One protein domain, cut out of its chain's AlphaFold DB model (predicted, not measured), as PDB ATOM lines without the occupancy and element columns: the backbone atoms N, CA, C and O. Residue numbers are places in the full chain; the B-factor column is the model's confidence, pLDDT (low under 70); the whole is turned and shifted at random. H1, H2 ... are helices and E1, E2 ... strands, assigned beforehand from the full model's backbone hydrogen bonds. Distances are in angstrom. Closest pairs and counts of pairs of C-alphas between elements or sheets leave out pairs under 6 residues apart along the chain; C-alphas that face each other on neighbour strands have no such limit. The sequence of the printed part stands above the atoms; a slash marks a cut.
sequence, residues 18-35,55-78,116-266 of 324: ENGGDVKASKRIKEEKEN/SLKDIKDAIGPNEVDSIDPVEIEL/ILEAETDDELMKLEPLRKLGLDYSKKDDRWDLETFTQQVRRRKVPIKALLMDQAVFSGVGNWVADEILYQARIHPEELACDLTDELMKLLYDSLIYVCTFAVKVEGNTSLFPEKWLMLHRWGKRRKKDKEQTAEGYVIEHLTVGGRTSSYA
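AT A GLANCE: This is residues 18 to 35, 55 to 78 and 116 to 266 of the 324 residues of the protein "DNA-(apurinic or apyrimidinic site) lyase" of Blastobotrys adeninivorans (UniProt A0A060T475). The domain has little regular structure: helix H6 lies between the E1-E2 hairpin and the long H7, with H5 and H8 packed on H6, and H4 on H7. Residues 24 to 35 stick out. Of 193 printed residues, 77 are in eight named helices, H1 to H8, then two antiparallel strands: mostly helix. The whole is compact, radius of gyration of the C-alphas 18.0 A, spans 55 by 44 by 36 A.

HOW THE PARTS SIT: E1, residues 254 to 258, and E2, 261 to 265, form a hairpin; N 256 and O 263 are within hydrogen-bond range, 3.0 A. H6, residues 176 to 185, touches residues 204 to 213 alone of H7, residues 199 to 218, at a steep tilt of 53 degrees; C-alphas 182 and 208 are closest, 5.3 A. Both have every O i to N i+4 pair within hydrogen-bond range.

IN THESE COORDINATES: H1 is residues 25 to 35, H2 58 to 61, H3 122 to 125, H4 147 to 155, H5 161 to 165, H8 231 to 234. H7 runs 28.2 A from C-alpha 199 (1.309, 57.927, 121.497); E2 ends at C-alpha 265 (19.591, 49.878, 112.747).

THE WHOLE: Residues 36 to 54 and 79 to 115 are cut out, with C-alpha gaps of 40.7 A and 26.4 A. H8 to E1, for instance, is a long link. pLDDT is under 70 in 49 residues.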
ATOM      1  N   GLU A  18      37.145  62.761 123.376       32.41
ATOM      2  CA  GLU A  18      38.386  62.129 122.910       32.41
ATOM      3  C   GLU A  18      38.190  60.984 121.901       32.41
ATOM      4  O   GLU A  18      39.160  60.478 121.342       32.41
ATOM      5  N   ASN A  19      36.952  60.573 121.602       33.66
ATOM      6  CA  ASN A  19      36.687  59.475 120.663       33.66
ATOM      7  C   ASN A  19      35.747  59.848 119.512       33.66
ATOM      8  O   ASN A  19      34.819  59.134 119.135       33.66
ATOM      9  N   GLY A  20      36.099  60.937 118.824       32.94
ATOM     10  CA  GLY A  20      35.606  61.273 117.487       32.94
ATOM     11  C   GLY A  20      36.098  60.353 116.350       32.94
ATOM     12  O   GLY A  20      36.371  60.859 115.262       32.94
ATOM     13  N   GLY A  21      36.201  59.038 116.580       32.38
ATOM     14  CA  GLY A  21      36.376  58.009 115.548       32.38
ATOM     15  C   GLY A  21      37.725  57.958 114.819       32.38
ATOM     16  O   GLY A  21      37.736  57.967 113.584       32.38
ATOM     17  N   ASP A  22      38.852  57.822 115.532       33.19
ATOM     18  CA  ASP A  22      40.086  57.314 114.907       33.19
ATOM     19  C   ASP A  22      40.142  55.778 114.963       33.19
ATOM     20  O   ASP A  22      40.517  55.161 115.960       33.19
ATOM     21  N   VAL A  23      39.842  55.159 113.819       37.06
ATOM     22  CA  VAL A  23      39.903  53.706 113.581       37.06
ATOM     23  C   VAL A  23      41.297  53.111 113.865       37.06
ATOM     24  O   VAL A  23      41.427  51.892 113.965       37.06
ATOM     25  N   LYS A  24      42.362  53.920 113.973       32.75
ATOM     26  CA  LYS A  24      43.700  53.471 114.392       32.75
ATOM     27  C   LYS A  24      43.886  53.468 115.910       32.75
ATOM     28  O   LYS A  24      44.524  52.547 116.405       32.75
ATOM     29  N   ALA A  25      43.319  54.432 116.637       36.69
ATOM     30  CA  ALA A  25      43.356  54.438 118.100       36.69
ATOM     31  C   ALA A  25      42.527  53.270 118.658       36.69
ATOM     32  O   ALA A  25      43.045  52.446 119.407       36.69
ATOM     33  N   SER A  26      41.299  53.089 118.153       35.22
ATOM     34  CA  SER A  26      40.443  51.949 118.514       35.22
ATOM     35  C   SER A  26      41.032  50.587 118.117       35.22
ATOM     36  O   SER A  26      40.611  49.568 118.652       35.22
ATOM     37  N   LYS A  27      41.987  50.538 117.175       39.81
ATOM     38  CA  LYS A  27      42.741  49.311 116.870       39.81
ATOM     39  C   LYS A  27      43.791  49.003 117.925       39.81
ATOM     40  O   LYS A  27      43.831  47.861 118.342       39.81
ATOM     41  N   ARG A  28      44.585  49.987 118.362       43.28
ATOM     42  CA  ARG A  28      45.623  49.784 119.390       43.28
ATOM     43  C   ARG A  28      45.015  49.287 120.697       43.28
ATOM     44  O   ARG A  28      45.364  48.207 121.144       43.28
ATOM     45  N   ILE A  29      43.978  49.976 121.178       43.28
ATOM     46  CA  ILE A  29      43.238  49.594 122.392       43.28
ATOM     47  C   ILE A  29      42.595  48.204 122.244       43.28
ATOM     48  O   ILE A  29      42.510  47.443 123.206       43.28
ATOM     49  N   LYS A  30      42.151  47.835 121.034       42.78
ATOM     50  CA  LYS A  30      41.619  46.491 120.778       42.78
ATOM     51  C   LYS A  30      42.718  45.427 120.697       42.78
ATOM     52  O   LYS A  30      42.499  44.330 121.181       42.78
ATOM     53  N   GLU A  31      43.874  45.739 120.121       45.81
ATOM     54  CA  GLU A  31      45.050  44.862 120.064       45.81
ATOM     55  C   GLU A  31      45.645  44.643 121.472       45.81
ATOM     56  O   GLU A  31      46.067  43.534 121.782       45.81
ATOM     57  N   GLU A  32      45.592  45.649 122.348       47.91
ATOM     58  CA  GLU A  32      45.945  45.565 123.774       47.91
ATOM     59  C   GLU A  32      44.959  44.659 124.539       47.91
ATOM     60  O   GLU A  32      45.371  43.632 125.082       47.91
ATOM     61  N   LYS A  33      43.644  44.927 124.470       42.69
ATOM     62  CA  LYS A  33      42.625  44.084 125.131       42.69
ATOM     63  C   LYS A  33      42.534  42.658 124.569       42.69
ATOM     64  O   LYS A  33      42.299  41.715 125.319       42.69
ATOM     65  N   GLU A  34      42.752  42.452 123.267       46.09
ATOM     66  CA  GLU A  34      42.832  41.110 122.660       46.09
ATOM     67  C   GLU A  34      44.092  40.328 123.080       46.09
ATOM     68  O   GLU A  34      44.170  39.131 122.793       46.09
ATOM     69  N   ASN A  35      45.082  40.964 123.714       46.41
ATOM     70  CA  ASN A  35      46.228  40.279 124.319       46.41
ATOM     71  C   ASN A  35      45.999  39.973 125.806       46.41
ATOM     72  O   ASN A  35      46.468  38.940 126.272       46.41
ATOM     73  N   SER A  55       6.690  41.630 123.265       41.69
ATOM     74  CA  SER A  55       5.601  41.988 124.161       41.69
ATOM     75  C   SER A  55       5.731  43.434 124.660       41.69
ATOM     76  O   SER A  55       6.795  44.053 124.625       41.69
ATOM     77  N   LEU A  56       4.640  43.990 125.196       38.34
ATOM     78  CA  LEU A  56       4.641  45.309 125.853       38.34
ATOM     79  C   LEU A  56       5.489  45.359 127.143       38.34
ATOM     80  O   LEU A  56       5.635  46.433 127.730       38.34
ATOM     81  N   LYS A  57       6.009  44.214 127.601       39.50
ATOM     82  CA  LYS A  57       6.953  44.092 128.717       39.50
ATOM     83  C   LYS A  57       8.382  44.331 128.226       39.50
ATOM     84  O   LYS A  57       9.031  45.256 128.696       39.50
ATOM     85  N   ASP A  58       8.777  43.629 127.169       46.47
ATOM     86  CA  ASP A  58      10.098  43.683 126.528       46.47
ATOM     87  C   ASP A  58      10.444  45.108 126.048       46.47
ATOM     88  O   ASP A  58      11.594  45.534 126.067       46.47
ATOM     89  N   ILE A  59       9.422  45.873 125.649       41.72
ATOM     90  CA  ILE A  59       9.538  47.287 125.257       41.72
ATOM     91  C   ILE A  59       9.811  48.210 126.461       41.72
ATOM     92  O   ILE A  59      10.451  49.246 126.302       41.72
ATOM     93  N   LYS A  60       9.337  47.857 127.663       40.50
ATOM     94  CA  LYS A  60       9.612  48.607 128.900       40.50
ATOM     95  C   LYS A  60      10.961  48.236 129.500       40.50
ATOM     96  O   LYS A  60      11.665  49.130 129.945       40.50
ATOM     97  N   ASP A  61      11.323  46.956 129.450       46.00
ATOM     98  CA  ASP A  61      12.612  46.453 129.938       46.00
ATOM     99  C   ASP A  61      13.793  46.917 129.050       46.00
ATOM    100  O   ASP A  61      14.944  46.897 129.482       46.00
ATOM    101  N   ALA A  62      13.514  47.379 127.822       44.81
ATOM    102  CA  ALA A  62      14.492  48.008 126.931       44.81
ATOM    103  C   ALA A  62      14.890  49.438 127.343       44.81
ATOM    104  O   ALA A  62      15.959  49.896 126.947       44.81
ATOM    105  N   ILE A  63      14.069  50.147 128.126       46.59
ATOM    106  CA  ILE A  63      14.456  51.443 128.693       46.59
ATOM    107  C   ILE A  63      14.979  51.179 130.104       46.59
ATOM    108  O   ILE A  63      14.247  50.680 130.955       46.59
ATOM    109  N   GLY A  64      16.232  51.551 130.366       44.94
ATOM    110  CA  GLY A  64      16.833  51.539 131.701       44.94
ATOM    111  C   GLY A  64      16.820  52.928 132.349       44.94
ATOM    112  O   GLY A  64      17.890  53.516 132.502       44.94
ATOM    113  N   PRO A  65      15.661  53.499 132.749       43.62
ATOM    114  CA  PRO A  65      15.616  54.862 133.283       43.62
ATOM    115  C   PRO A  65      16.348  54.994 134.630       43.62
ATOM    116  O   PRO A  65      16.743  56.093 134.998       43.62
ATOM    117  N   ASN A  66      16.560  53.883 135.343       42.31
ATOM    118  CA  ASN A  66      17.132  53.861 136.692       42.31
ATOM    119  C   ASN A  66      18.677  53.814 136.723       42.31
ATOM    120  O   ASN A  66      19.264  53.942 137.798       42.31
ATOM    121  N   GLU A  67      19.354  53.637 135.581       51.16
ATOM    122  CA  GLU A  67      20.830  53.646 135.529       51.16
ATOM    123  C   GLU A  67      21.413  55.066 135.539       51.16
ATOM    124  O   GLU A  67      22.513  55.273 136.040       51.16
ATOM    125  N   VAL A  68      20.689  56.073 135.033       51.62
ATOM    126  CA  VAL A  68      21.245  57.434 134.918       51.62
ATOM    127  C   VAL A  68      21.496  58.052 136.293       51.62
ATOM    128  O   VAL A  68      22.536  58.676 136.491       51.62
ATOM    129  N   ASP A  69      20.594  57.855 137.254       49.25
ATOM    130  CA  ASP A  69      20.710  58.439 138.598       49.25
ATOM    131  C   ASP A  69      21.748  57.727 139.484       49.25
ATOM    132  O   ASP A  69      22.235  58.328 140.437       49.25
ATOM    133  N   SER A  70      22.123  56.484 139.161       50.97
ATOM    134  CA  SER A  70      23.038  55.651 139.964       50.97
ATOM    135  C   SER A  70      24.508  55.694 139.521       50.97
ATOM    136  O   SER A  70      25.361  55.103 140.174       50.97
ATOM    137  N   ILE A  71      24.822  56.417 138.443       52.56
ATOM    138  CA  ILE A  71      26.201  56.702 138.021       52.56
ATOM    139  C   ILE A  71      26.751  57.863 138.858       52.56
ATOM    140  O   ILE A  71      26.171  58.950 138.848       52.56
ATOM    141  N   ASP A  72      27.872  57.680 139.549       51.62
ATOM    142  CA  ASP A  72      28.565  58.800 140.193       51.62
ATOM    143  C   ASP A  72      29.178  59.750 139.140       51.62
ATOM    144  O   ASP A  72      29.509  59.305 138.036       51.62
ATOM    145  N   PRO A  73      29.320  61.061 139.425       55.56
ATOM    146  CA  PRO A  73      30.052  61.973 138.548       55.56
ATOM    147  C   PRO A  73      31.469  61.444 138.313       55.56
ATOM    148  O   PRO A  73      32.203  61.177 139.262       55.56
ATOM    149  N   VAL A  74      31.848  61.272 137.049       53.81
ATOM    150  CA  VAL A  74      33.152  60.704 136.707       53.81
ATOM    151  C   VAL A  74      34.191  61.819 136.759       53.81
ATOM    152  O   VAL A  74      34.272  62.630 135.843       53.81
ATOM    153  N   GLU A  75      35.011  61.862 137.809       49.53
ATOM    154  CA  GLU A  75      36.203  62.715 137.810       49.53
ATOM    155  C   GLU A  75      37.220  62.161 136.800       49.53
ATOM    156  O   GLU A  75      37.933  61.193 137.065       49.53
ATOM    157  N   ILE A  76      37.265  62.756 135.607       51.31
ATOM    158  CA  ILE A  76      38.262  62.430 134.583       51.31
ATOM    159  C   ILE A  76      39.403  63.439 134.686       51.31
ATOM    160  O   ILE A  76      39.300  64.582 134.238       51.31
ATOM    161  N   GLU A  77      40.522  62.991 135.246       45.19
ATOM    162  CA  GLU A  77      41.753  63.773 135.309       45.19
ATOM    163  C   GLU A  77      42.381  63.885 133.905       45.19
ATOM    164  O   GLU A  77      43.100  62.999 133.432       45.19
ATOM    165  N   LEU A  78      42.080  64.982 133.202       50.72
ATOM    166  CA  LEU A  78      42.599  65.269 131.861       50.72
ATOM    167  C   LEU A  78      44.070  65.708 131.895       50.72
ATOM    168  O   LEU A  78      44.411  66.855 131.598       50.72
ATOM    169  N   ILE A 116      34.050  85.157 117.096       86.69
ATOM    170  CA  ILE A 116      33.873  86.095 118.199       86.69
ATOM    171  C   ILE A 116      32.471  86.677 118.005       86.69
ATOM    172  O   ILE A 116      32.101  87.020 116.878       86.69
ATOM    173  N   LEU A 117      31.677  86.680 119.069       84.38
ATOM    174  CA  LEU A 117      30.336  87.250 119.131       84.38
ATOM    175  C   LEU A 117      30.303  88.170 120.352       84.38
ATOM    176  O   LEU A 117      30.904  87.841 121.372       84.38
ATOM    177  N   GLU A 118      29.615  89.299 120.236       88.81
ATOM    178  CA  GLU A 118      29.508  90.314 121.284       88.81
ATOM    179  C   GLU A 118      28.049  90.391 121.743       88.81
ATOM    180  O   GLU A 118      27.148  90.545 120.916       88.81
ATOM    181  N   ALA A 119      27.822  90.221 123.043       86.44
ATOM    182  CA  ALA A 119      26.524  90.263 123.713       86.44
ATOM    183  C   ALA A 119      26.749  90.618 125.192       86.44
ATOM    184  O   ALA A 119      27.789  90.251 125.741       86.44
ATOM    185  N   GLU A 120      25.797  91.293 125.841       90.19
ATOM    186  CA  GLU A 120      25.918  91.643 127.267       90.19
ATOM    187  C   GLU A 120      25.418  90.508 128.176       90.19
ATOM    188  O   GLU A 120      25.788  90.430 129.346       90.19
ATOM    189  N   THR A 121      24.596  89.599 127.637       87.81
ATOM    190  CA  THR A 121      24.010  88.457 128.359       87.81
ATOM    191  C   THR A 121      23.938  87.189 127.500       87.81
ATOM    192  O   THR A 121      23.863  87.254 126.270       87.81
ATOM    193  N   ASP A 122      23.864  86.018 128.142       82.69
ATOM    194  CA  ASP A 122      23.648  84.726 127.464       82.69
ATOM    195  C   ASP A 122      22.346  84.707 126.642       82.69
ATOM    196  O   ASP A 122      22.297  84.179 125.528       82.69
ATOM    197  N   ASP A 123      21.294  85.348 127.156       85.12
ATOM    198  CA  ASP A 123      20.004  85.489 126.478       85.12
ATOM    199  C   ASP A 123      20.096  86.334 125.201       85.12
ATOM    200  O   ASP A 123      19.294  86.162 124.281       85.12
ATOM    201  N   GLU A 124      21.022  87.287 125.123       88.25
ATOM    202  CA  GLU A 124      21.329  88.020 123.892       88.25
ATOM    203  C   GLU A 124      22.215  87.203 122.960       88.25
ATOM    204  O   GLU A 124      21.914  87.108 121.768       88.25
ATOM    205  N   LEU A 125      23.241  86.538 123.498       86.44
ATOM    206  CA  LEU A 125      24.134  85.660 122.746       86.44
ATOM    207  C   LEU A 125      23.349  84.575 121.990       86.44
ATOM    208  O   LEU A 125      23.560  84.370 120.793       86.44
ATOM    209  N   MET A 126      22.368  83.948 122.642       85.25
ATOM    210  CA  MET A 126      21.487  82.944 122.029       85.25
ATOM    211  C   MET A 126      20.562  83.510 120.936       85.25
ATOM    212  O   MET A 126      20.061  82.750 120.104       85.25
ATOM    213  N   LYS A 127      20.367  84.835 120.867       91.94
ATOM    214  CA  LYS A 127      19.639  85.520 119.779       91.94
ATOM    215  C   LYS A 127      20.547  85.875 118.589       91.94
ATOM    216  O   LYS A 127      20.031  86.289 117.549       91.94
ATOM    217  N   LEU A 128      21.864  85.676 118.675       88.06
ATOM    218  CA  LEU A 128      22.801  85.928 117.573       88.06
ATOM    219  C   LEU A 128      22.922  84.737 116.609       88.06
ATOM    220  O   LEU A 128      22.587  83.595 116.916       88.06
ATOM    221  N   GLU A 129      23.420  84.988 115.400       87.94
ATOM    222  CA  GLU A 129      23.726  83.936 114.424       87.94
ATOM    223  C   GLU A 129      25.092  83.281 114.731       87.94
ATOM    224  O   GLU A 129      26.084  83.989 114.894       87.94
ATOM    225  N   PRO A 130      25.208  81.938 114.746       87.31
ATOM    226  CA  PRO A 130      24.229  80.947 114.288       87.31
ATOM    227  C   PRO A 130      23.257  80.450 115.374       87.31
ATOM    228  O   PRO A 130      22.366  79.671 115.047       87.31
ATOM    229  N   LEU A 131      23.454  80.831 116.640       87.94
ATOM    230  CA  LEU A 131      22.813  80.220 117.812       87.94
ATOM    231  C   LEU A 131      21.281  80.318 117.770       87.94
ATOM    232  O   LEU A 131      20.606  79.321 118.000       87.94
ATOM    233  N   ARG A 132      20.737  81.448 117.306       91.94
ATOM    234  CA  ARG A 132      19.293  81.685 117.102       91.94
ATOM    235  C   ARG A 132      18.595  80.654 116.202       91.94
ATOM    236  O   ARG A 132      17.372  80.556 116.211       91.94
ATOM    237  N   LYS A 133      19.342  79.926 115.363       92.00
ATOM    238  CA  LYS A 133      18.801  78.880 114.476       92.00
ATOM    239  C   LYS A 133      18.792  77.489 115.103       92.00
ATOM    240  O   LYS A 133      18.357  76.558 114.432       92.00
ATOM    241  N   LEU A 134      19.312  77.328 116.316       91.38
ATOM    242  CA  LEU A 134      19.338  76.045 117.004       91.38
ATOM    243  C   LEU A 134      17.972  75.736 117.625       91.38
ATOM    244  O   LEU A 134      17.277  76.620 118.121       91.38
ATOM    245  N   GLY A 135      17.598  74.462 117.567       90.81
ATOM    246  CA  GLY A 135      16.489  73.901 118.323       90.81
ATOM    247  C   GLY A 135      16.882  73.595 119.769       90.81
ATOM    248  O   GLY A 135      17.965  73.954 120.234       90.81
ATOM    249  N   LEU A 136      15.997  72.894 120.467       89.38
ATOM    250  CA  LEU A 136      16.147  72.605 121.893       89.38
ATOM    251  C   LEU A 136      17.248  71.562 122.139       89.38
ATOM    252  O   LEU A 136      17.459  70.672 121.307       89.38
ATOM    253  N   ASP A 137      17.936  71.700 123.272       89.81
ATOM    254  CA  ASP A 137      18.982  70.793 123.749       89.81
ATOM    255  C   ASP A 137      18.392  69.858 124.810       89.81
ATOM    256  O   ASP A 137      18.145  70.259 125.944       89.81
ATOM    257  N   TYR A 138      18.179  68.599 124.438       88.56
ATOM    258  CA  TYR A 138      17.555  67.589 125.296       88.56
ATOM    259  C   TYR A 138      18.544  66.866 126.229       88.56
ATOM    260  O   TYR A 138      18.165  65.901 126.886       88.56
ATOM    261  N   SER A 139      19.809  67.303 126.314       83.81
ATOM    262  CA  SER A 139      20.770  66.745 127.281       83.81
ATOM    263  C   SER A 139      20.513  67.181 128.724       83.81
ATOM    264  O   SER A 139      20.941  66.501 129.660       83.81
ATOM    265  N   LYS A 140      19.776  68.282 128.909       77.25
ATOM    266  CA  LYS A 140      19.388  68.834 130.208       77.25
ATOM    267  C   LYS A 140      17.873  68.746 130.374       77.25
ATOM    268  O   LYS A 140      17.115  68.959 129.428       77.25
ATOM    269  N   LYS A 141      17.428  68.439 131.592       72.81
ATOM    270  CA  LYS A 141      16.009  68.489 131.947       72.81
ATOM    271  C   LYS A 141      15.582  69.948 132.097       72.81
ATOM    272  O   LYS A 141      16.242  70.706 132.800       72.81
ATOM    273  N   ASP A 142      14.479  70.309 131.457       75.81
ATOM    274  CA  ASP A 142      13.913  71.653 131.468       75.81
ATOM    275  C   ASP A 142      12.399  71.544 131.262       75.81
ATOM    276  O   ASP A 142      11.932  70.741 130.451       75.81
ATOM    277  N   ASP A 143      11.627  72.350 131.986       73.44
ATOM    278  CA  ASP A 143      10.165  72.303 131.935       73.44
ATOM    279  C   ASP A 143       9.604  72.857 130.607       73.44
ATOM    280  O   ASP A 143       8.436  72.646 130.284       73.44
ATOM    281  N   ARG A 144      10.433  73.528 129.789       70.75
ATOM    282  CA  ARG A 144      10.058  74.072 128.470       70.75
ATOM    283  C   ARG A 144       9.846  73.010 127.382       70.75
ATOM    284  O   ARG A 144       9.399  73.371 126.291       70.75
ATOM    285  N   TRP A 145      10.190  71.742 127.621       76.50
ATOM    286  CA  TRP A 145      10.093  70.673 126.615       76.50
ATOM    287  C   TRP A 145       9.577  69.341 127.154       76.50
ATOM    288  O   TRP A 145      10.185  68.290 126.961       76.50
ATOM    289  N   ASP A 146       8.405  69.389 127.781       89.62
ATOM    290  CA  ASP A 146       7.667  68.195 128.176       89.62
ATOM    291  C   ASP A 146       7.238  67.292 126.995       89.62
ATOM    292  O   ASP A 146       7.311  67.642 125.809       89.62
ATOM    293  N   LEU A 147       6.757  66.093 127.339       92.56
ATOM    294  CA  LEU A 147       6.301  65.089 126.377       92.56
ATOM    295  C   LEU A 147       5.172  65.609 125.473       92.56
ATOM    296  O   LEU A 147       5.108  65.219 124.304       92.56
ATOM    297  N   GLU A 148       4.278  66.469 125.972       93.00
ATOM    298  CA  GLU A 148       3.192  67.021 125.160       93.00
ATOM    299  C   GLU A 148       3.745  67.968 124.086       93.00
ATOM    300  O   GLU A 148       3.480  67.780 122.893       93.00
ATOM    301  N   THR A 149       4.575  68.928 124.487       91.31
ATOM    302  CA  THR A 149       5.214  69.904 123.596       91.31
ATOM    303  C   THR A 149       6.073  69.204 122.546       91.31
ATOM    304  O   THR A 149       5.962  69.498 121.348       91.31
ATOM    305  N   PHE A 150       6.859  68.206 122.962       93.81
ATOM    306  CA  PHE A 150       7.614  67.324 122.071       93.81
ATOM    307  C   PHE A 150       6.698  66.605 121.065       93.81
ATOM    308  O   PHE A 150       6.913  66.688 119.852       93.81
ATOM    309  N   THR A 151       5.624  65.965 121.541       95.56
ATOM    310  CA  THR A 151       4.656  65.239 120.700       95.56
ATOM    311  C   THR A 151       4.041  66.148 119.636       95.56
ATOM    312  O   THR A 151       3.972  65.780 118.457       95.56
ATOM    313  N   GLN A 152       3.628  67.359 120.021       93.56
ATOM    314  CA  GLN A 152       3.081  68.354 119.098       93.56
ATOM    315  C   GLN A 152       4.130  68.823 118.073       93.56
ATOM    316  O   GLN A 152       3.814  68.977 116.888       93.56
ATOM    317  N   GLN A 153       5.383  69.031 118.493       92.88
ATOM    318  CA  GLN A 153       6.479  69.454 117.617       92.88
ATOM    319  C   GLN A 153       6.815  68.384 116.564       92.88
ATOM    320  O   GLN A 153       6.930  68.710 115.376       92.88
ATOM    321  N   VAL A 154       6.922  67.116 116.976       95.75
ATOM    322  CA  VAL A 154       7.256  65.973 116.111       95.75
ATOM    323  C   VAL A 154       6.117  65.671 115.131       95.75
ATOM    324  O   VAL A 154       6.351  65.594 113.922       95.75
ATOM    325  N   ARG A 155       4.858  65.606 115.596       95.62
ATOM    326  CA  ARG A 155       3.704  65.245 114.743       95.62
ATOM    327  C   ARG A 155       3.428  66.204 113.591       95.62
ATOM    328  O   ARG A 155       2.841  65.808 112.583       95.62
ATOM    329  N   ARG A 156       3.867  67.460 113.692       95.81
ATOM    330  CA  ARG A 156       3.724  68.462 112.620       95.81
ATOM    331  C   ARG A 156       4.659  68.217 111.427       95.81
ATOM    332  O   ARG A 156       4.551  68.920 110.422       95.81
ATOM    333  N   ARG A 157       5.581  67.250 111.509       96.25
ATOM    334  CA  ARG A 157       6.656  67.033 110.532       96.25
ATOM    335  C   ARG A 157       6.389  65.783 109.685       96.25
ATOM    336  O   ARG A 157       6.361  64.666 110.184       96.25
ATOM    337  N   LYS A 158       6.234  65.969 108.371       96.75
ATOM    338  CA  LYS A 158       6.026  64.886 107.388       96.75
ATOM    339  C   LYS A 158       7.349  64.437 106.762       96.75
ATOM    340  O   LYS A 158       7.544  64.553 105.555       96.75
ATOM    341  N   VAL A 159       8.277  63.998 107.605       97.31
ATOM    342  CA  VAL A 159       9.612  63.520 107.212       97.31
ATOM    343  C   VAL A 159       9.972  62.263 108.013       97.31
ATOM    344  O   VAL A 159       9.386  62.051 109.079       97.31
ATOM    345  N   PRO A 160      10.930  61.446 107.541       98.06
ATOM    346  CA  PRO A 160      11.506  60.361 108.328       98.06
ATOM    347  C   PRO A 160      11.994  60.832 109.699       98.06
ATOM    348  O   PRO A 160      12.674  61.858 109.793       98.06
ATOM    349  N   ILE A 161      11.701  60.070 110.749       98.19
ATOM    350  CA  ILE A 161      11.988  60.459 112.130       98.19
ATOM    351  C   ILE A 161      13.482  60.668 112.372       98.19
ATOM    352  O   ILE A 161      13.861  61.661 112.989       98.19
ATOM    353  N   LYS A 162      14.358  59.842 111.778       98.00
ATOM    354  CA  LYS A 162      15.802  60.095 111.860       98.00
ATOM    355  C   LYS A 162      16.202  61.410 111.187       98.00
ATOM    356  O   LYS A 162      17.052  62.129 111.707       98.00
ATOM    357  N   ALA A 163      15.621  61.739 110.032       98.00
ATOM    358  CA  ALA A 163      15.934  63.001 109.360       98.00
ATOM    359  C   ALA A 163      15.536  64.205 110.225       98.00
ATOM    360  O   ALA A 163      16.269  65.190 110.240       98.00
ATOM    361  N   LEU A 164      14.426  64.093 110.965       98.00
ATOM    362  CA  LEU A 164      13.979  65.108 111.914       98.00
ATOM    363  C   LEU A 164      14.898  65.214 113.139       98.00
ATOM    364  O   LEU A 164      15.323  66.318 113.457       98.00
ATOM    365  N   LEU A 165      15.248  64.096 113.788       97.62
ATOM    366  CA  LEU A 165      16.185  64.079 114.925       97.62
ATOM    367  C   LEU A 165      17.545  64.695 114.573       97.62
ATOM    368  O   LEU A 165      18.220  65.243 115.431       97.62
ATOM    369  N   MET A 166      17.956  64.627 113.306       96.50
ATOM    370  CA  MET A 166      19.204  65.227 112.834       96.50
ATOM    371  C   MET A 166      19.066  66.667 112.298       96.50
ATOM    372  O   MET A 166      20.032  67.192 111.720       96.50
ATOM    373  N   ASP A 167      17.896  67.294 112.434       96.12
ATOM    374  CA  ASP A 167      17.676  68.708 112.126       96.12
ATOM    375  C   ASP A 167      18.044  69.567 113.340       96.12
ATOM    376  O   ASP A 167      17.313  69.639 114.327       96.12
ATOM    377  N   GLN A 168      19.184  70.256 113.250       94.06
ATOM    378  CA  GLN A 168      19.707  71.100 114.328       94.06
ATOM    379  C   GLN A 168      18.812  72.303 114.658       94.06
ATOM    380  O   GLN A 168      19.012  72.901 115.709       94.06
ATOM    381  N   ALA A 169      17.837  72.649 113.806       94.56
ATOM    382  CA  ALA A 169      16.827  73.671 114.091       94.56
ATOM    383  C   ALA A 169      15.620  73.140 114.891       94.56
ATOM    384  O   ALA A 169      14.697  73.894 115.198       94.56
ATOM    385  N   VAL A 170      15.604  71.843 115.213       93.38
ATOM    386  CA  VAL A 170      14.572  71.192 116.033       93.38
ATOM    387  C   VAL A 170      15.214  70.516 117.246       93.38
ATOM    388  O   VAL A 170      14.825  70.804 118.375       93.38
ATOM    389  N   PHE A 171      16.253  69.713 117.001       93.50
ATOM    390  CA  PHE A 171      17.024  68.970 117.995       93.50
ATOM    391  C   PHE A 171      18.499  69.364 117.878       93.50
ATOM    392  O   PHE A 171      19.227  68.856 117.018       93.50
ATOM    393  N   SER A 172      18.946  70.315 118.698       92.00
ATOM    394  CA  SER A 172      20.360  70.700 118.711       92.00
ATOM    395  C   SER A 172      21.197  69.617 119.407       92.00
ATOM    396  O   SER A 172      20.697  68.829 120.207       92.00
ATOM    397  N   GLY A 173      22.461  69.465 119.003       90.00
ATOM    398  CA  GLY A 173      23.373  68.451 119.555       90.00
ATOM    399  C   GLY A 173      23.154  67.013 119.053       90.00
ATOM    400  O   GLY A 173      24.123  66.256 118.952       90.00
ATOM    401  N   VAL A 174      21.937  66.629 118.647       95.19
ATOM    402  CA  VAL A 174      21.630  65.257 118.197       95.19
ATOM    403  C   VAL A 174      22.359  64.912 116.886       95.19
ATOM    404  O   VAL A 174      22.016  65.345 115.782       95.19
ATOM    405  N   GLY A 175      23.426  64.119 117.023       93.69
ATOM    406  CA  GLY A 175      24.291  63.656 115.938       93.69
ATOM    407  C   GLY A 175      23.848  62.335 115.295       93.69
ATOM    408  O   GLY A 175      22.837  61.745 115.654       93.69
ATOM    409  N   ASN A 176      24.634  61.828 114.333       95.19
ATOM    410  CA  ASN A 176      24.254  60.625 113.569       95.19
ATOM    411  C   ASN A 176      24.166  59.358 114.423       95.19
ATOM    412  O   ASN A 176      23.277  58.547 114.195       95.19
ATOM    413  N   TRP A 177      25.115  59.172 115.345       95.25
ATOM    414  CA  TRP A 177      25.117  58.010 116.227       95.25
ATOM    415  C   TRP A 177      24.050  58.152 117.314       95.25
ATOM    416  O   TRP A 177      23.329  57.198 117.552       95.25
ATOM    417  N   VAL A 178      23.885  59.358 117.873       96.62
ATOM    418  CA  VAL A 178      22.861  59.679 118.880       96.62
ATOM    419  C   VAL A 178      21.463  59.391 118.328       96.62
ATOM    420  O   VAL A 178      20.679  58.705 118.966       96.62
ATOM    421  N   ALA A 179      21.168  59.832 117.100       98.06
ATOM    422  CA  ALA A 179      19.889  59.549 116.451       98.06
ATOM    423  C   ALA A 179      19.675  58.050 116.161       98.06
ATOM    424  O   ALA A 179      18.550  57.577 116.287       98.06
ATOM    425  N   ASP A 180      20.721  57.303 115.777       98.00
ATOM    426  CA  ASP A 180      20.622  55.844 115.602       98.00
ATOM    427  C   ASP A 180      20.377  55.138 116.951       98.00
ATOM    428  O   ASP A 180      19.533  54.249 117.018       98.00
ATOM    429  N   GLU A 181      21.055  55.564 118.024       98.00
ATOM    430  CA  GLU A 181      20.901  55.022 119.381       98.00
ATOM    431  C   GLU A 181      19.494  55.271 119.933       98.00
ATOM    432  O   GLU A 181      18.807  54.327 120.301       98.00
ATOM    433  N   ILE A 182      19.013  56.518 119.908       98.25
ATOM    434  CA  ILE A 182      17.663  56.885 120.371       98.25
ATOM    435  C   ILE A 182      16.591  56.034 119.681       98.25
ATOM    436  O   ILE A 182      15.656  55.558 120.321       98.25
ATOM    437  N   LEU A 183      16.726  55.824 118.368       98.38
ATOM    438  CA  LEU A 183      15.777  55.027 117.592       98.38
ATOM    439  C   LEU A 183      15.921  53.522 117.841       98.38
ATOM    440  O   LEU A 183      14.930  52.801 117.714       98.38
ATOM    441  N   TYR A 184      17.118  53.048 118.197       98.00
ATOM    442  CA  TYR A 184      17.345  51.675 118.641       98.00
ATOM    443  C   TYR A 184      16.681  51.414 119.991       98.00
ATOM    444  O   TYR A 184      15.881  50.487 120.082       98.00
ATOM    445  N   GLN A 185      16.931  52.264 120.991       96.38
ATOM    446  CA  GLN A 185      16.326  52.179 122.327       96.38
ATOM    447  C   GLN A 185      14.790  52.261 122.249       96.38
ATOM    448  O   GLN A 185      14.088  51.403 122.780       96.38
ATOM    449  N   ALA A 186      14.252  53.201 121.461       96.75
ATOM    450  CA  ALA A 186      12.810  53.329 121.230       96.75
ATOM    451  C   ALA A 186      12.205  52.234 120.319       96.75
ATOM    452  O   ALA A 186      10.993  52.226 120.100       96.75
ATOM    453  N   ARG A 187      13.029  51.337 119.753       96.38
ATOM    454  CA  ARG A 187      12.649  50.276 118.795       96.38
ATOM    455  C   ARG A 187      11.907  50.798 117.538       96.38
ATOM    456  O   ARG A 187      11.107  50.091 116.930       96.38
ATOM    457  N   ILE A 188      12.204  52.026 117.092       97.88
ATOM    458  CA  ILE A 188      11.573  52.693 115.933       97.88
ATOM    459  C   ILE A 188      12.449  52.570 114.675       97.88
ATOM    460  O   ILE A 188      13.653  52.823 114.710       97.88
ATOM    461  N   HIS A 189      11.846  52.243 113.527       98.19
ATOM    462  CA  HIS A 189      12.548  52.216 112.237       98.19
ATOM    463  C   HIS A 189      12.974  53.634 111.786       98.19
ATOM    464  O   HIS A 189      12.144  54.542 111.759       98.19
ATOM    465  N   PRO A 190      14.224  53.867 111.332       98.12
ATOM    466  CA  PRO A 190      14.729  55.222 111.056       98.12
ATOM    467  C   PRO A 190      14.028  55.972 109.910       98.12
ATOM    468  O   PRO A 190      14.018  57.205 109.887       98.12
ATOM    469  N   GLU A 191      13.434  55.240 108.964       97.50
ATOM    470  CA  GLU A 191      12.591  55.802 107.893       97.50
ATOM    471  C   GLU A 191      11.116  56.032 108.274       97.50
ATOM    472  O   GLU A 191      10.355  56.494 107.425       97.50
ATOM    473  N   GLU A 192      10.688  55.692 109.494       97.44
ATOM    474  CA  GLU A 192       9.295  55.875 109.923       97.44
ATOM    475  C   GLU A 192       8.902  57.357 109.891       97.44
ATOM    476  O   GLU A 192       9.721  58.218 110.220       97.44
ATOM    477  N   LEU A 193       7.678  57.692 109.475       97.50
ATOM    478  CA  LEU A 193       7.275  59.098 109.402       97.50
ATOM    479  C   LEU A 193       6.982  59.646 110.802       97.50
ATOM    480  O   LEU A 193       6.144  59.117 111.526       97.50
ATOM    481  N   ALA A 194       7.611  60.771 111.151       96.81
ATOM    482  CA  ALA A 194       7.446  61.423 112.453       96.81
ATOM    483  C   ALA A 194       5.971  61.731 112.811       96.81
ATOM    484  O   ALA A 194       5.585  61.701 113.977       96.81
ATOM    485  N   CYS A 195       5.126  61.983 111.805       96.38
ATOM    486  CA  CYS A 195       3.693  62.234 111.973       96.38
ATOM    487  C   CYS A 195       2.804  60.986 112.131       96.38
ATOM    488  O   CYS A 195       1.618  61.144 112.428       96.38
ATOM    489  N   ASP A 196       3.338  59.782 111.915       95.56
ATOM    490  CA  ASP A 196       2.591  58.516 111.991       95.56
ATOM    491  C   ASP A 196       2.943  57.678 113.240       95.56
ATOM    492  O   ASP A 196       2.327  56.639 113.474       95.56
ATOM    493  N   LEU A 197       3.856  58.161 114.095       95.19
ATOM    494  CA  LEU A 197       4.147  57.566 115.404       95.19
ATOM    495  C   LEU A 197       2.926  57.632 116.348       95.19
ATOM    496  O   LEU A 197       2.307  58.691 116.543       95.19
ATOM    497  N   THR A 198       2.607  56.489 116.966       94.94
ATOM    498  CA  THR A 198       1.558  56.365 117.993       94.94
ATOM    499  C   THR A 198       1.953  57.092 119.281       94.94
ATOM    500  O   THR A 198       3.101  57.511 119.433       94.94
ATOM    501  N   ASP A 199       1.013  57.279 120.210       94.88
ATOM    502  CA  ASP A 199       1.309  57.927 121.497       94.88
ATOM    503  C   ASP A 199       2.311  57.111 122.333       94.88
ATOM    504  O   ASP A 199       3.197  57.691 122.960       94.88
ATOM    505  N   GLU A 200       2.256  55.774 122.274       94.06
ATOM    506  CA  GLU A 200       3.229  54.913 122.958       94.06
ATOM    507  C   GLU A 200       4.631  55.076 122.362       94.06
ATOM    508  O   GLU A 200       5.586  55.317 123.099       94.06
ATOM    509  N   LEU A 201       4.765  55.014 121.031       95.25
ATOM    510  CA  LEU A 201       6.055  55.195 120.356       95.25
ATOM    511  C   LEU A 201       6.612  56.609 120.543       95.25
ATOM    512  O   LEU A 201       7.823  56.775 120.662       95.25
ATOM    513  N   MET A 202       5.751  57.628 120.609       96.69
ATOM    514  CA  MET A 202       6.173  58.996 120.902       96.69
ATOM    515  C   MET A 202       6.751  59.119 122.314       96.69
ATOM    516  O   MET A 202       7.785  59.763 122.491       96.69
ATOM    517  N   LYS A 203       6.131  58.461 123.305       95.75
ATOM    518  CA  LYS A 203       6.668  58.408 124.667       95.75
ATOM    519  C   LYS A 203       8.013  57.682 124.711       95.75
ATOM    520  O   LYS A 203       8.959  58.229 125.261       95.75
ATOM    521  N   LEU A 204       8.118  56.500 124.100       95.88
ATOM    522  CA  LEU A 204       9.372  55.734 124.060       95.88
ATOM    523  C   LEU A 204      10.494  56.530 123.378       95.88
ATOM    524  O   LEU A 204      11.627  56.525 123.854       95.88
ATOM    525  N   LEU A 205      10.178  57.254 122.300       97.06
ATOM    526  CA  LEU A 205      11.116  58.141 121.615       97.06
ATOM    527  C   LEU A 205      11.593  59.289 122.515       97.06
ATOM    528  O   LEU A 205      12.787  59.574 122.539       97.06
ATOM    529  N   TYR A 206      10.677  59.939 123.236       96.19
ATOM    530  CA  TYR A 206      10.992  61.020 124.169       96.19
ATOM    531  C   TYR A 206      11.853  60.529 125.340       96.19
ATOM    532  O   TYR A 206      12.918  61.087 125.594       96.19
ATOM    533  N   ASP A 207      11.434  59.448 126.004       93.94
ATOM    534  CA  ASP A 207      12.176  58.840 127.111       93.94
ATOM    535  C   ASP A 207      13.594  58.429 126.653       93.94
ATOM    536  O   ASP A 207      14.574  58.724 127.335       93.94
ATOM    537  N   SER A 208      13.718  57.822 125.462       95.75
ATOM    538  CA  SER A 208      15.012  57.428 124.872       95.75
ATOM    539  C   SER A 208      15.887  58.629 124.500       95.75
ATOM    540  O   SER A 208      17.103  58.572 124.673       95.75
ATOM    541  N   LEU A 209      15.294  59.717 123.992       95.38
ATOM    542  CA  LEU A 209      15.993  60.968 123.678       95.38
ATOM    543  C   LEU A 209      16.617  61.573 124.939       95.38
ATOM    544  O   LEU A 209      17.814  61.859 124.934       95.38
ATOM    545  N   ILE A 210      15.834  61.708 126.013       93.06
ATOM    546  CA  ILE A 210      16.327  62.201 127.306       93.06
ATOM    547  C   ILE A 210      17.408  61.260 127.856       93.06
ATOM    548  O   ILE A 210      18.507  61.715 128.157       93.06
ATOM    549  N   TYR A 211      17.143  59.950 127.921       92.06
ATOM    550  CA  TYR A 211      18.089  58.959 128.447       92.06
ATOM    551  C   TYR A 211      19.445  59.001 127.727       92.06
ATOM    552  O   TYR A 211      20.472  59.204 128.373       92.06
ATOM    553  N   VAL A 212      19.468  58.871 126.394       94.06
ATOM    554  CA  VAL A 212      20.722  58.829 125.624       94.06
ATOM    555  C   VAL A 212      21.474  60.158 125.718       94.06
ATOM    556  O   VAL A 212      22.690  60.152 125.902       94.06
ATOM    557  N   CYS A 213      20.785  61.301 125.612       92.38
ATOM    558  CA  CYS A 213      21.438  62.610 125.675       92.38
ATOM    559  C   CYS A 213      21.974  62.931 127.079       92.38
ATOM    560  O   CYS A 213      23.120  63.368 127.191       92.38
ATOM    561  N   THR A 214      21.200  62.686 128.139       89.25
ATOM    562  CA  THR A 214      21.642  62.922 129.521       89.25
ATOM    563  C   THR A 214      22.754  61.957 129.924       89.25
ATOM    564  O   THR A 214      23.756  62.412 130.468       89.25
ATOM    565  N   PHE A 215      22.657  60.661 129.600       89.00
ATOM    566  CA  PHE A 215      23.732  59.697 129.869       89.00
ATOM    567  C   PHE A 215      25.021  60.099 129.142       89.00
ATOM    568  O   PHE A 215      26.082  60.182 129.758       89.00
ATOM    569  N   ALA A 216      24.939  60.392 127.838       88.50
ATOM    570  CA  ALA A 216      26.111  60.746 127.045       88.50
ATOM    571  C   ALA A 216      26.798  62.029 127.537       88.50
ATOM    572  O   ALA A 216      28.012  62.129 127.404       88.50
ATOM    573  N   VAL A 217      26.062  62.986 128.114       85.94
ATOM    574  CA  VAL A 217      26.656  64.155 128.784       85.94
ATOM    575  C   VAL A 217      27.180  63.811 130.179       85.94
ATOM    576  O   VAL A 217      28.246  64.294 130.533       85.94
ATOM    577  N   LYS A 218      26.507  62.948 130.948       83.69
ATOM    578  CA  LYS A 218      26.921  62.562 132.307       83.69
ATOM    579  C   LYS A 218      28.249  61.798 132.355       83.69
ATOM    580  O   LYS A 218      29.013  61.990 133.290       83.69
ATOM    581  N   VAL A 219      28.530  60.967 131.347       81.38
ATOM    582  CA  VAL A 219      29.858  60.350 131.142       81.38
ATOM    583  C   VAL A 219      30.699  61.103 130.101       81.38
ATOM    584  O   VAL A 219      31.675  60.575 129.569       81.38
ATOM    585  N   GLU A 220      30.279  62.324 129.761       80.12
ATOM    586  CA  GLU A 220      31.037  63.318 128.995       80.12
ATOM    587  C   GLU A 220      31.533  62.838 127.615       80.12
ATOM    588  O   GLU A 220      32.579  63.218 127.089       80.12
ATOM    589  N   GLY A 221      30.732  61.979 126.985       82.06
ATOM    590  CA  GLY A 221      31.004  61.370 125.688       82.06
ATOM    591  C   GLY A 221      32.049  60.254 125.729       82.06
ATOM    592  O   GLY A 221      32.447  59.775 124.662       82.06
ATOM    593  N   ASN A 222      32.488  59.816 126.914       81.56
ATOM    594  CA  ASN A 222      33.420  58.707 127.048       81.56
ATOM    595  C   ASN A 222      32.742  57.373 126.697       81.56
ATOM    596  O   ASN A 222      32.069  56.737 127.509       81.56
ATOM    597  N   THR A 223      32.981  56.914 125.470       84.56
ATOM    598  CA  THR A 223      32.397  55.685 124.926       84.56
ATOM    599  C   THR A 223      32.791  54.412 125.677       84.56
ATOM    600  O   THR A 223      32.125  53.402 125.483       84.56
ATOM    601  N   SER A 224      33.846  54.404 126.507       82.75
ATOM    602  CA  SER A 224      34.171  53.222 127.326       82.75
ATOM    603  C   SER A 224      33.241  53.041 128.526       82.75
ATOM    604  O   SER A 224      33.255  51.974 129.130       82.75
ATOM    605  N   LEU A 225      32.471  54.076 128.873       84.81
ATOM    606  CA  LEU A 225      31.497  54.090 129.965       84.81
ATOM    607  C   LEU A 225      30.050  53.988 129.454       84.81
ATOM    608  O   LEU A 225      29.112  54.056 130.242       84.81
ATOM    609  N   PHE A 226      29.847  53.848 128.139       87.12
ATOM    610  CA  PHE A 226      28.516  53.609 127.580       87.12
ATOM    611  C   PHE A 226      28.066  52.172 127.909       87.12
ATOM    612  O   PHE A 226      28.899  51.263 127.857       87.12
ATOM    613  N   PRO A 227      26.772  51.931 128.196       91.12
ATOM    614  CA  PRO A 227      26.269  50.598 128.505       91.12
ATOM    615  C   PRO A 227      26.515  49.636 127.343       91.12
ATOM    616  O   PRO A 227      26.297  49.978 126.180       91.12
ATOM    617  N   GLU A 228      26.921  48.405 127.654       89.75
ATOM    618  CA  GLU A 228      27.339  47.397 126.666       89.75
ATOM    619  C   GLU A 228      26.299  47.156 125.555       89.75
ATOM    620  O   GLU A 228      26.645  46.907 124.396       89.75
ATOM    621  N   LYS A 229      25.011  47.280 125.896       91.50
ATOM    622  CA  LYS A 229      23.880  47.077 124.983       91.50
ATOM    623  C   LYS A 229      23.653  48.209 123.974       91.50
ATOM    624  O   LYS A 229      22.857  48.026 123.056       91.50
ATOM    625  N   TRP A 230      24.321  49.357 124.111       94.25
ATOM    626  CA  TRP A 230      24.142  50.490 123.199       94.25
ATOM    627  C   TRP A 230      24.625  50.161 121.781       94.25
ATOM    628  O   TRP A 230      25.767  49.743 121.562       94.25
ATOM    629  N   LEU A 231      23.772  50.423 120.787       94.62
ATOM    630  CA  LEU A 231      24.059  50.208 119.364       94.62
ATOM    631  C   LEU A 231      25.337  50.941 118.912       94.62
ATOM    632  O   LEU A 231      26.062  50.464 118.036       94.62
ATOM    633  N   MET A 232      25.636  52.082 119.531       93.75
ATOM    634  CA  MET A 232      26.829  52.903 119.363       93.75
ATOM    635  C   MET A 232      28.136  52.121 119.491       93.75
ATOM    636  O   MET A 232      29.082  52.443 118.778       93.75
ATOM    637  N   LEU A 233      28.210  51.085 120.327       91.19
ATOM    638  CA  LEU A 233      29.429  50.285 120.480       91.19
ATOM    639  C   LEU A 233      29.631  49.301 119.314       91.19
ATOM    640  O   LEU A 233      30.766  49.022 118.916       91.19
ATOM    641  N   HIS A 234      28.538  48.850 118.696       91.25
ATOM    642  CA  HIS A 234      28.528  47.741 117.733       91.25
ATOM    643  C   HIS A 234      28.440  48.184 116.260       91.25
ATOM    644  O   HIS A 234      28.920  47.495 115.361       91.25
ATOM    645  N   ARG A 235      27.901  49.381 115.992       88.81
ATOM    646  CA  ARG A 235      27.575  49.927 114.650       88.81
ATOM    647  C   ARG A 235      28.746  50.361 113.741       88.81
ATOM    648  O   ARG A 235      28.531  51.107 112.782       88.81
ATOM    649  N   TRP A 236      29.988  49.987 114.056       84.75
ATOM    650  CA  TRP A 236      31.213  50.517 113.417       84.75
ATOM    651  C   TRP A 236      31.893  49.565 112.425       84.75
ATOM    652  O   TRP A 236      33.065  49.762 112.079       84.75
ATOM    653  N   GLY A 237      31.220  48.496 112.006       66.81
ATOM    654  CA  GLY A 237      31.893  47.402 111.323       66.81
ATOM    655  C   GLY A 237      32.457  47.741 109.940       66.81
ATOM    656  O   GLY A 237      32.243  48.786 109.316       66.81
ATOM    657  N   LYS A 238      33.303  46.825 109.470       52.94
ATOM    658  CA  LYS A 238      34.010  46.955 108.196       52.94
ATOM    659  C   LYS A 238      33.186  46.243 107.133       52.94
ATOM    660  O   LYS A 238      33.065  45.023 107.186       52.94
ATOM    661  N   ARG A 239      32.763  46.993 106.108       52.00
ATOM    662  CA  ARG A 239      32.004  46.603 104.890       52.00
ATOM    663  C   ARG A 239      32.637  45.490 104.007       52.00
ATOM    664  O   ARG A 239      32.470  45.506 102.791       52.00
ATOM    665  N   ARG A 240      33.466  44.601 104.567       49.84
ATOM    666  CA  ARG A 240      34.318  43.612 103.877       49.84
ATOM    667  C   ARG A 240      34.492  42.261 104.601       49.84
ATOM    668  O   ARG A 240      35.217  41.426 104.065       49.84
ATOM    669  N   LYS A 241      33.891  42.014 105.774       51.91
ATOM    670  CA  LYS A 241      33.829  40.652 106.351       51.91
ATOM    671  C   LYS A 241      32.564  39.915 105.885       51.91
ATOM    672  O   LYS A 241      31.607  40.556 105.460       51.91
ATOM    673  N   LYS A 242      32.607  38.576 105.910       55.75
ATOM    674  CA  LYS A 242      31.460  37.696 105.600       55.75
ATOM    675  C   LYS A 242      30.378  37.752 106.680       55.75
ATOM    676  O   LYS A 242      29.209  37.553 106.372       55.75
ATOM    677  N   ASP A 243      30.794  38.018 107.909       66.56
ATOM    678  CA  ASP A 243      29.944  38.063 109.092       66.56
ATOM    679  C   ASP A 243      29.251  39.432 109.144       66.56
ATOM    680  O   ASP A 243      29.913  40.466 108.984       66.56
ATOM    681  N   LYS A 244      27.923  39.447 109.315       72.81
ATOM    682  CA  LYS A 244      27.174  40.695 109.510       72.81
ATOM    683  C   LYS A 244      27.492  41.272 110.894       72.81
ATOM    684  O   LYS A 244      27.785  40.537 111.829       72.81
ATOM    685  N   GLU A 245      27.425  42.594 111.014       86.38
ATOM    686  CA  GLU A 245      27.465  43.272 112.314       86.38
ATOM    687  C   GLU A 245      26.240  42.858 113.143       86.38
ATOM    688  O   GLU A 245      25.157  42.684 112.583       86.38
ATOM    689  N   GLN A 246      26.405  42.699 114.456       91.50
ATOM    690  CA  GLN A 246      25.335  42.334 115.389       91.50
ATOM    691  C   GLN A 246      25.377  43.241 116.620       91.50
ATOM    692  O   GLN A 246      26.441  43.754 116.962       91.50
ATOM    693  N   THR A 247      24.234  43.461 117.268       92.31
ATOM    694  CA  THR A 247      24.164  44.143 118.572       92.31
ATOM    695  C   THR A 247      24.615  43.206 119.700       92.31
ATOM    696  O   THR A 247      24.742  42.000 119.486       92.31
ATOM    697  N   ALA A 248      24.795  43.722 120.923       89.56
ATOM    698  CA  ALA A 248      25.017  42.879 122.109       89.56
ATOM    699  C   ALA A 248      23.888  41.851 122.343       89.56
ATOM    700  O   ALA A 248      24.110  40.806 122.940       89.56
ATOM    701  N   GLU A 249      22.679  42.143 121.854       88.06
ATOM    702  CA  GLU A 249      21.497  41.273 121.933       88.06
ATOM    703  C   GLU A 249      21.441  40.253 120.768       88.06
ATOM    704  O   GLU A 249      20.482  39.500 120.650       88.06
ATOM    705  N   GLY A 250      22.451  40.228 119.887       91.06
ATOM    706  CA  GLY A 250      22.571  39.293 118.761       91.06
ATOM    707  C   GLY A 250      21.862  39.716 117.467       91.06
ATOM    708  O   GLY A 250      22.115  39.116 116.419       91.06
ATOM    709  N   TYR A 251      21.032  40.764 117.490       93.81
ATOM    710  CA  TYR A 251      20.293  41.222 116.305       93.81
ATOM    711  C   TYR A 251      21.225  41.709 115.202       93.81
ATOM    712  O   TYR A 251      22.157  42.473 115.459       93.81
ATOM    713  N   VAL A 252      20.930  41.346 113.956       93.69
ATOM    714  CA  VAL A 252      21.689  41.803 112.790       93.69
ATOM    715  C   VAL A 252      21.552  43.318 112.612       93.69
ATOM    716  O   VAL A 252      20.448  43.846 112.492       93.69
ATOM    717  N   ILE A 253      22.685  44.016 112.506       94.38
ATOM    718  CA  ILE A 253      22.746  45.440 112.168       94.38
ATOM    719  C   ILE A 253      22.803  45.597 110.646       94.38
ATOM    720  O   ILE A 253      23.718  45.108 109.976       94.38
ATOM    721  N   GLU A 254      21.847  46.338 110.093       94.00
ATOM    722  CA  GLU A 254      21.841  46.761 108.695       94.00
ATOM    723  C   GLU A 254      22.016  48.280 108.571       94.00
ATOM    724  O   GLU A 254      21.847  49.045 109.525       94.00
ATOM    725  N   HIS A 255      22.414  48.730 107.378       93.62
ATOM    726  CA  HIS A 255      22.762  50.127 107.114       93.62
ATOM    727  C   HIS A 255      21.996  50.663 105.903       93.62
ATOM    728  O   HIS A 255      22.195  50.195 104.782       93.62
ATOM    729  N   LEU A 256      21.176  51.697 106.109       94.75
ATOM    730  CA  LEU A 256      20.425  52.392 105.053       94.75
ATOM    731  C   LEU A 256      20.685  53.910 105.071       94.75
ATOM    732  O   LEU A 256      21.369  54.419 105.958       94.75
ATOM    733  N   THR A 257      20.186  54.661 104.084       96.31
ATOM    734  CA  THR A 257      20.412  56.120 103.997       96.31
ATOM    735  C   THR A 257      19.125  56.899 104.258       96.31
ATOM    736  O   THR A 257      18.225  56.870 103.428       96.31
ATOM    737  N   VAL A 258      19.070  57.666 105.353       94.56
ATOM    738  CA  VAL A 258      17.951  58.576 105.675       94.56
ATOM    739  C   VAL A 258      18.462  60.011 105.693       94.56
ATOM    740  O   VAL A 258      19.522  60.287 106.250       94.56
ATOM    741  N   GLY A 259      17.747  60.941 105.052       88.94
ATOM    742  CA  GLY A 259      18.139  62.360 105.034       88.94
ATOM    743  C   GLY A 259      19.549  62.614 104.473       88.94
ATOM    744  O   GLY A 259      20.228  63.541 104.905       88.94
ATOM    745  N   GLY A 260      20.024  61.756 103.561       89.38
ATOM    746  CA  GLY A 260      21.380  61.819 103.001       89.38
ATOM    747  C   GLY A 260      22.497  61.325 103.932       89.38
ATOM    748  O   GLY A 260      23.667  61.582 103.650       89.38
ATOM    749  N   ARG A 261      22.173  60.636 105.035       91.19
ATOM    750  CA  ARG A 261      23.141  60.122 106.018       91.19
ATOM    751  C   ARG A 261      22.925  58.632 106.298       91.19
ATOM    752  O   ARG A 261      21.793  58.150 106.318       91.19
ATOM    753  N   THR A 262      24.016  57.897 106.513       94.38
ATOM    754  CA  THR A 262      23.971  56.462 106.835       94.38
ATOM    755  C   THR A 262      23.382  56.238 108.224       94.38
ATOM    756  O   THR A 262      23.721  56.942 109.176       94.38
ATOM    757  N   SER A 263      22.506  55.249 108.330       95.50
ATOM    758  CA  SER A 263      21.742  54.906 109.525       95.50
ATOM    759  C   SER A 263      21.917  53.434 109.794       95.50
ATOM    760  O   SER A 263      21.586  52.621 108.931       95.50
ATOM    761  N   SER A 264      22.475  53.131 110.956       96.12
ATOM    762  CA  SER A 264      22.657  51.773 111.447       96.12
ATOM    763  C   SER A 264      21.441  51.439 112.300       96.12
ATOM    764  O   SER A 264      21.054  52.255 113.132       96.12
ATOM    765  N   TYR A 265      20.814  50.294 112.060       97.06
ATOM    766  CA  TYR A 265      19.591  49.878 112.747       97.06
ATOM    767  C   TYR A 265      19.487  48.349 112.748       97.06
ATOM    768  O   TYR A 265      20.127  47.691 111.930       97.06
ATOM    769  N   ALA A 266      18.681  47.788 113.645       96.50
ATOM    770  CA  ALA A 266      18.442  46.350 113.753       96.50
ATOM    771  C   ALA A 266      17.038  46.005 113.205       96.50
ATOM    772  O   ALA A 266      16.048  46.241 113.905       96.50
TER     773      ALA A 266